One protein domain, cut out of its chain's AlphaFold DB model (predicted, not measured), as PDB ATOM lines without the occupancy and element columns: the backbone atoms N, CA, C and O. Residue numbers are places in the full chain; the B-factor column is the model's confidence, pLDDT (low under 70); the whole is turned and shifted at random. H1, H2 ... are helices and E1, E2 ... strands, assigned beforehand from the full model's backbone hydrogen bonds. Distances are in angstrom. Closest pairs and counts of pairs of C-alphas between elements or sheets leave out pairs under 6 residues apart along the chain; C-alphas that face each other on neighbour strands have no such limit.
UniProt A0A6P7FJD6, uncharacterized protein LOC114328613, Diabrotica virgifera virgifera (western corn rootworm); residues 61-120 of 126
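Overview. This is residues 61 to 120 of the 126 residues of the protein "uncharacterized protein LOC114328613" of Diabrotica virgifera virgifera (western corn rootworm) (UniProt A0A6P7FJD6). Two helices, H1 and H2, lie side by side and run the same way on one side of a small sheet of three short parallel strands, E1, E2 and E3. The layering is loose: H1 only grazes the sheet and H2 is not on it. The 60 printed residues run E1, H1, E2, H2, E3, with sheet order E1, E2, E3, all parallel; the class is mixed, helices and strands. The whole is compact and rounded, with a radius of gyration of the C-alphas of 10.5 A and spans of 25 by 24 by 20 A.

Along the chain. Find C-alpha 62 at (592.831, 675.050, 752.446), where E1, residues 62 to 64, begins. H1 follows at residues 71 to 80, 14.3 A long, then E2 at residues 86 to 88. From C-alpha 94 at (592.679, 659.751, 736.812), H2 runs 20.1 A through residues 94 to 107. E3, residues 113 to 115, ends at C-alpha 115 at (588.151, 665.184, 749.563).

Arrangement. Look first at inner strand E2. Beside edge strand E1, N 63 and O 86 are 3.0 A apart, within hydrogen-bond range; beside edge strand E3, N 87 and O 113 are 2.9 A apart, also within range. E1, H1, E2 and E2, H2, E3 are strand-helix-strand units, parallel neighbour strands joined through a helix, each with a right-handed crossover. H1 grazes the sheet with residues 74 to 78. H1 and H2 touch at a shallow tilt of 11 degrees, the same way; their closest C-alphas, Arg 79 and Phe 107, are 5.7 A apart. E1 and H2 are apart. In H1 and H2 every O i to N i+4 pair is within hydrogen-bond range.

Size, cuts and confidence. The two C-alphas farthest apart, Asp 80 and Ser 120, are 30.2 A apart. The printed part has no cut and no long link. Look for pLDDT under 70 at residue 67 and residues 116 to 120.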
ATOM      1  N   LYS A  61     596.254 677.109 753.686       88.00
ATOM      2  CA  LYS A  61     595.938 675.935 754.524       88.00
ATOM      3  C   LYS A  61     594.805 675.086 753.951       88.00
ATOM      4  O   LYS A  61     594.713 673.906 754.282       88.00
ATOM      5  N   LYS A  62     593.952 675.694 753.126       86.94
ATOM      6  CA  LYS A  62     592.831 675.050 752.446       86.94
ATOM      7  C   LYS A  62     592.895 675.384 750.964       86.94
ATOM      8  O   LYS A  62     592.967 676.565 750.616       86.94
ATOM      9  N   ILE A  63     592.859 674.375 750.102       87.00
ATOM     10  CA  ILE A  63     592.795 674.552 748.649       87.00
ATOM     11  C   ILE A  63     591.547 673.845 748.132       87.00
ATOM     12  O   ILE A  63     591.368 672.651 748.362       87.00
ATOM     13  N   ASN A  64     590.711 674.595 747.416       84.00
ATOM     14  CA  ASN A  64     589.497 674.097 746.788       84.00
ATOM     15  C   ASN A  64     589.653 674.113 745.274       84.00
ATOM     16  O   ASN A  64     589.942 675.155 744.693       84.00
ATOM     17  N   ASP A  65     589.410 672.975 744.643       79.69
ATOM     18  CA  ASP A  65     589.554 672.791 743.204       79.69
ATOM     19  C   ASP A  65     588.288 673.136 742.394       79.69
ATOM     20  O   ASP A  65     588.093 672.632 741.296       79.69
ATOM     21  N   LYS A  66     587.413 673.985 742.944       74.00
ATOM     22  CA  LYS A  66     586.056 674.233 742.421       74.00
ATOM     23  C   LYS A  66     585.963 675.231 741.267       74.00
ATOM     24  O   LYS A  66     584.896 675.453 740.713       74.00
ATOM     25  N   GLU A  67     587.059 675.911 740.947       67.06
ATOM     26  CA  GLU A  67     587.038 677.119 740.109       67.06
ATOM     27  C   GLU A  67     587.756 676.918 738.765       67.06
ATOM     28  O   GLU A  67     588.475 677.807 738.300       67.06
ATOM     29  N   ASP A  68     587.625 675.729 738.159       71.81
ATOM     30  CA  ASP A  68     588.299 675.375 736.896       71.81
ATOM     31  C   ASP A  68     589.805 675.694 736.924       71.81
ATOM     32  O   ASP A  68     590.421 676.195 735.971       71.81
ATOM     33  N   ILE A  69     590.438 675.435 738.067       83.12
ATOM     34  CA  ILE A  69     591.844 675.767 738.260       83.12
ATOM     35  C   ILE A  69     592.665 674.922 737.277       83.12
ATOM     36  O   ILE A  69     592.481 673.706 737.196       83.12
ATOM     37  N   PRO A  70     593.603 675.488 736.501       87.06
ATOM     38  CA  PRO A  70     594.445 674.666 735.644       87.06
ATOM     39  C   PRO A  70     595.321 673.732 736.487       87.06
ATOM     40  O   PRO A  70     595.979 674.181 737.423       87.06
ATOM     41  N   PHE A  71     595.421 672.456 736.110       87.38
ATOM     42  CA  PHE A  71     596.215 671.440 736.824       87.38
ATOM     43  C   PHE A  71     597.630 671.912 737.216       87.38
ATOM     44  O   PHE A  71     598.084 671.702 738.336       87.38
ATOM     45  N   ARG A  72     598.325 672.618 736.312       87.75
ATOM     46  CA  ARG A  72     599.669 673.161 736.584       87.75
ATOM     47  C   ARG A  72     599.682 674.190 737.717       87.75
ATOM     48  O   ARG A  72     600.657 674.249 738.462       87.75
ATOM     49  N   VAL A  73     598.635 675.007 737.811       88.06
ATOM     50  CA  VAL A  73     598.473 676.018 738.863       88.06
ATOM     51  C   VAL A  73     598.202 675.324 740.193       88.06
ATOM     52  O   VAL A  73     598.891 675.617 741.163       88.06
ATOM     53  N   LEU A  74     597.313 674.331 740.206       88.94
ATOM     54  CA  LEU A  74     597.029 673.533 741.398       88.94
ATOM     55  C   LEU A  74     598.286 672.827 741.940       88.94
ATOM     56  O   LEU A  74     598.619 672.968 743.115       88.94
ATOM     57  N   CYS A  75     599.055 672.148 741.078       89.25
ATOM     58  CA  CYS A  75     600.327 671.535 741.478       89.25
ATOM     59  C   CYS A  75     601.332 672.555 742.027       89.25
ATOM     60  O   CYS A  75     602.134 672.220 742.899       89.25
ATOM     61  N   LYS A  76     601.329 673.784 741.495       88.69
ATOM     62  CA  LYS A  76     602.179 674.859 742.006       88.69
ATOM     63  C   LYS A  76     601.735 675.276 743.408       88.69
ATOM     64  O   LYS A  76     602.581 675.333 744.289       88.69
ATOM     65  N   TRP A  77     600.440 675.492 743.631       89.81
ATOM     66  CA  TRP A  77     599.920 675.857 744.952       89.81
ATOM     67  C   TRP A  77     600.246 674.812 746.015       89.81
ATOM     68  O   TRP A  77     600.728 675.178 747.080       89.81
ATOM     69  N   ILE A  78     600.072 673.526 745.705       89.44
ATOM     70  CA  ILE A  78     600.413 672.427 746.623       89.44
ATOM     71  C   ILE A  78     601.910 672.447 746.963       89.44
ATOM     72  O   ILE A  78     602.285 672.348 748.126       89.44
ATOM     73  N   ARG A  79     602.780 672.628 745.961       89.62
ATOM     74  CA  ARG A  79     604.235 672.693 746.175       89.62
ATOM     75  C   ARG A  79     604.650 673.880 747.042       89.62
ATOM     76  O   ARG A  79     605.542 673.745 747.874       89.62
ATOM     77  N   ASP A  80     604.016 675.025 746.821       87.75
ATOM     78  CA  ASP A  80     604.350 676.279 747.491       87.75
ATOM     79  C   ASP A  80     603.703 676.371 748.895       87.75
ATOM     80  O   ASP A  80     604.002 677.293 749.653       87.75
ATOM     81  N   SER A  81     602.860 675.396 749.273       88.25
ATOM     82  CA  SER A  81     602.065 675.398 750.513       88.25
ATOM     83  C   SER A  81     602.340 674.158 751.377       88.25
ATOM     84  O   SER A  81     601.483 673.286 751.513       88.25
ATOM     85  N   PRO A  82     603.516 674.063 752.022       84.56
ATOM     86  CA  PRO A  82     603.871 672.895 752.834       84.56
ATOM     87  C   PRO A  82     602.986 672.713 754.080       84.56
ATOM     88  O   PRO A  82     602.922 671.618 754.626       84.56
ATOM     89  N   LEU A  83     602.290 673.772 754.512       86.50
ATOM     90  CA  LEU A  83     601.358 673.767 755.650       86.50
ATOM     91  C   LEU A  83     599.896 673.511 755.234       86.50
ATOM     92  O   LEU A  83     598.976 673.855 755.980       86.50
ATOM     93  N   LEU A  84     599.673 672.992 754.025       87.75
ATOM     94  CA  LEU A  84     598.346 672.623 753.541       87.75
ATOM     95  C   LEU A  84     597.747 671.540 754.446       87.75
ATOM     96  O   LEU A  84     598.363 670.498 754.652       87.75
ATOM     97  N   LYS A  85     596.538 671.793 754.952       87.00
ATOM     98  CA  LYS A  85     595.796 670.876 755.828       87.00
ATOM     99  C   LYS A  85     594.624 670.220 755.119       87.00
ATOM    100  O   LYS A  85     594.353 669.049 755.352       87.00
ATOM    101  N   GLU A  86     593.943 670.973 754.261       86.88
ATOM    102  CA  GLU A  86     592.730 670.525 753.583       86.88
ATOM    103  C   GLU A  86     592.871 670.735 752.075       86.88
ATOM    104  O   GLU A  86     593.135 671.848 751.608       86.88
ATOM    105  N   LEU A  87     592.692 669.664 751.309       86.44
ATOM    106  CA  LEU A  87     592.683 669.703 749.853       86.44
ATOM    107  C   LEU A  87     591.387 669.091 749.331       86.44
ATOM    108  O   LEU A  87     591.139 667.900 749.496       86.44
ATOM    109  N   HIS A  88     590.581 669.897 748.657       85.88
ATOM    110  CA  HIS A  88     589.354 669.444 748.021       85.88
ATOM    111  C   HIS A  88     589.576 669.405 746.516       85.88
ATOM    112  O   HIS A  88     589.703 670.456 745.891       85.88
ATOM    113  N   LEU A  89     589.665 668.204 745.953       82.31
ATOM    114  CA  LEU A  89     589.804 667.986 744.517       82.31
ATOM    115  C   LEU A  89     588.420 667.784 743.894       82.31
ATOM    116  O   LEU A  89     587.557 667.172 744.519       82.31
ATOM    117  N   GLU A  90     588.224 668.291 742.679       79.69
ATOM    118  CA  GLU A  90     587.051 667.997 741.847       79.69
ATOM    119  C   GLU A  90     587.385 666.926 740.799       79.69
ATOM    120  O   GLU A  90     588.457 666.318 740.853       79.69
ATOM    121  N   ASP A  91     586.449 666.641 739.886       71.44
ATOM    122  CA  ASP A  91     586.538 665.544 738.915       71.44
ATOM    123  C   ASP A  91     587.650 665.809 737.898       71.44
ATOM    124  O   ASP A  91     587.493 666.422 736.839       71.44
ATOM    125  N   ARG A  92     588.851 665.398 738.296       77.12
ATOM    126  CA  ARG A  92     590.065 665.435 737.500       77.12
ATOM    127  C   ARG A  92     590.246 664.076 736.851       77.12
ATOM    128  O   ARG A  92     590.014 663.033 737.449       77.12
ATOM    129  N   ARG A  93     590.818 664.078 735.645       81.25
ATOM    130  CA  ARG A  93     591.248 662.837 734.984       81.25
ATOM    131  C   ARG A  93     592.123 662.012 735.934       81.25
ATOM    132  O   ARG A  93     593.019 662.569 736.568       81.25
ATOM    133  N   ILE A  94     591.948 660.691 735.939       76.56
ATOM    134  CA  ILE A  94     592.679 659.751 736.812       76.56
ATOM    135  C   ILE A  94     594.196 660.019 736.816       76.56
ATOM    136  O   ILE A  94     594.823 660.072 737.870       76.56
ATOM    137  N   THR A  95     594.795 660.276 735.649       75.56
ATOM    138  CA  THR A  95     596.236 660.570 735.533       75.56
ATOM    139  C   THR A  95     596.663 661.835 736.280       75.56
ATOM    140  O   THR A  95     597.761 661.887 736.824       75.56
ATOM    141  N   GLN A  96     595.805 662.855 736.343       83.19
ATOM    142  CA  GLN A  96     596.052 664.073 737.114       83.19
ATOM    143  C   GLN A  96     595.880 663.828 738.612       83.19
ATOM    144  O   GLN A  96     596.684 664.332 739.391       83.19
ATOM    145  N   MET A  97     594.894 663.023 739.013       78.75
ATOM    146  CA  MET A  97     594.694 662.671 740.422       78.75
ATOM    147  C   MET A  97     595.902 661.941 741.009       78.75
ATOM    148  O   MET A  97     596.359 662.313 742.087       78.75
ATOM    149  N   VAL A  98     596.471 660.970 740.285       81.56
ATOM    150  CA  VAL A  98     597.682 660.246 740.723       81.56
ATOM    151  C   VAL A  98     598.840 661.221 740.958       81.56
ATOM    152  O   VAL A  98     599.440 661.227 742.031       81.56
ATOM    153  N   ILE A  99     599.099 662.119 740.003       85.88
ATOM    154  CA  ILE A  99     600.181 663.108 740.125       85.88
ATOM    155  C   ILE A  99     599.916 664.099 741.269       85.88
ATOM    156  O   ILE A  99     600.855 664.501 741.961       85.88
ATOM    157  N   LEU A 100     598.661 664.515 741.479       85.56
ATOM    158  CA  LEU A 100     598.295 665.377 742.607       85.56
ATOM    159  C   LEU A 100     598.578 664.674 743.927       85.56
ATOM    160  O   LEU A 100     599.248 665.259 744.770       85.56
ATOM    161  N   CYS A 101     598.162 663.417 744.073       81.75
ATOM    162  CA  CYS A 101     598.422 662.628 745.274       81.75
ATOM    163  C   CYS A 101     599.924 662.493 745.553       81.75
ATOM    164  O   CYS A 101     600.356 662.718 746.684       81.75
ATOM    165  N   ASP A 102     600.738 662.200 744.537       85.88
ATOM    166  CA  ASP A 102     602.197 662.119 744.689       85.88
ATOM    167  C   ASP A 102     602.813 663.470 745.070       85.88
ATOM    168  O   ASP A 102     603.712 663.545 745.912       85.88
ATOM    169  N   THR A 103     602.312 664.559 744.482       88.56
ATOM    170  CA  THR A 103     602.760 665.921 744.805       88.56
ATOM    171  C   THR A 103     602.421 666.264 746.254       88.56
ATOM    172  O   THR A 103     603.282 666.731 746.995       88.56
ATOM    173  N   VAL A 104     601.193 665.986 746.680       87.12
ATOM    174  CA  VAL A 104     600.715 666.221 748.043       87.12
ATOM    175  C   VAL A 104     601.547 665.433 749.050       87.12
ATOM    176  O   VAL A 104     602.113 666.036 749.955       87.12
ATOM    177  N   LYS A 105     601.738 664.124 748.842       85.50
ATOM    178  CA  LYS A 105     602.579 663.282 749.713       85.50
ATOM    179  C   LYS A 105     604.005 663.814 749.846       85.50
ATOM    180  O   LYS A 105     604.623 663.709 750.903       85.50
ATOM    181  N   LYS A 106     604.548 664.374 748.764       88.94
ATOM    182  CA  LYS A 106     605.918 664.888 748.738       88.94
ATOM    183  C   LYS A 106     606.078 666.211 749.490       88.94
ATOM    184  O   LYS A 106     607.131 666.420 750.091       88.94
ATOM    185  N   PHE A 107     605.088 667.102 749.428       87.19
ATOM    186  CA  PHE A 107     605.225 668.487 749.901       87.19
ATOM    187  C   PHE A 107     604.383 668.829 751.141       87.19
ATOM    188  O   PHE A 107     604.769 669.730 751.880       87.19
ATOM    189  N   CYS A 108     603.297 668.105 751.413       85.62
ATOM    190  CA  CYS A 108     602.329 668.398 752.475       85.62
ATOM    191  C   CYS A 108     602.264 667.219 753.458       85.62
ATOM    192  O   CYS A 108     601.476 666.292 753.283       85.62
ATOM    193  N   LYS A 109     603.128 667.234 754.480       83.38
ATOM    194  CA  LYS A 109     603.227 666.141 755.469       83.38
ATOM    195  C   LYS A 109     602.161 666.205 756.562       83.38
ATOM    196  O   LYS A 109     601.813 665.171 757.114       83.38
ATOM    197  N   ASP A 110     601.646 667.401 756.832       81.62
ATOM    198  CA  ASP A 110     600.656 667.672 757.884       81.62
ATOM    199  C   ASP A 110     599.230 667.758 757.318       81.62
ATOM    200  O   ASP A 110     598.377 668.479 757.837       81.62
ATOM    201  N   LEU A 111     598.986 667.079 756.199       80.69
ATOM    202  CA  LEU A 111     597.693 667.095 755.541       80.69
ATOM    203  C   LEU A 111     596.690 666.277 756.357       80.69
ATOM    204  O   LEU A 111     596.876 665.085 756.582       80.69
ATOM    205  N   GLU A 112     595.611 666.925 756.777       82.88
ATOM    206  CA  GLU A 112     594.587 666.330 757.637       82.88
ATOM    207  C   GLU A 112     593.418 665.771 756.816       82.88
ATOM    208  O   GLU A 112     592.788 664.792 757.219       82.88
ATOM    209  N   MET A 113     593.119 666.374 755.660       78.81
ATOM    210  CA  MET A 113     591.932 666.036 754.877       78.81
ATOM    211  C   MET A 113     592.174 666.145 753.372       78.81
ATOM    212  O   MET A 113     592.644 667.172 752.874       78.81
ATOM    213  N   VAL A 114     591.764 665.109 752.637       78.88
ATOM    214  CA  VAL A 114     591.606 665.150 751.179       78.88
ATOM    215  C   VAL A 114     590.192 664.725 750.832       78.88
ATOM    216  O   VAL A 114     589.785 663.624 751.204       78.88
ATOM    217  N   SER A 115     589.445 665.573 750.126       78.38
ATOM    218  CA  SER A 115     588.151 665.184 749.563       78.38
ATOM    219  C   SER A 115     588.249 665.001 748.057       78.38
ATOM    220  O   SER A 115     588.910 665.778 747.368       78.38
ATOM    221  N   TYR A 116     587.507 664.025 747.556       69.81
ATOM    222  CA  TYR A 116     587.331 663.749 746.136       69.81
ATOM    223  C   TYR A 116     585.856 663.958 745.774       69.81
ATOM    224  O   TYR A 116     585.006 663.819 746.663       69.81
ATOM    225  N   PRO A 117     585.522 664.274 744.510       62.41
ATOM    226  CA  PRO A 117     584.140 664.159 744.062       62.41
ATOM    227  C   PRO A 117     583.725 662.694 744.230       62.41
ATOM    228  O   PRO A 117     584.523 661.788 743.995       62.41
ATOM    229  N   GLU A 118     582.514 662.471 744.724       50.47
ATOM    230  CA  GLU A 118     582.013 661.164 745.142       50.47
ATOM    231  C   GLU A 118     582.259 660.058 744.101       50.47
ATOM    232  O   GLU A 118     581.497 659.868 743.159       50.47
ATOM    233  N   ILE A 119     583.290 659.252 744.341       45.56
ATOM    234  CA  ILE A 119     583.274 657.833 744.015       45.56
ATOM    235  C   ILE A 119     583.511 657.141 745.351       45.56
ATOM    236  O   ILE A 119     584.609 657.200 745.896       45.56
ATOM    237  N   SER A 120     582.424 656.614 745.918       41.09
ATOM    238  CA  SER A 120     582.381 655.615 746.995       41.09
ATOM    239  C   SER A 120     583.636 655.531 747.875       41.09
ATOM    240  O   SER A 120     584.551 654.781 747.567       41.09
TER     241      SER A 120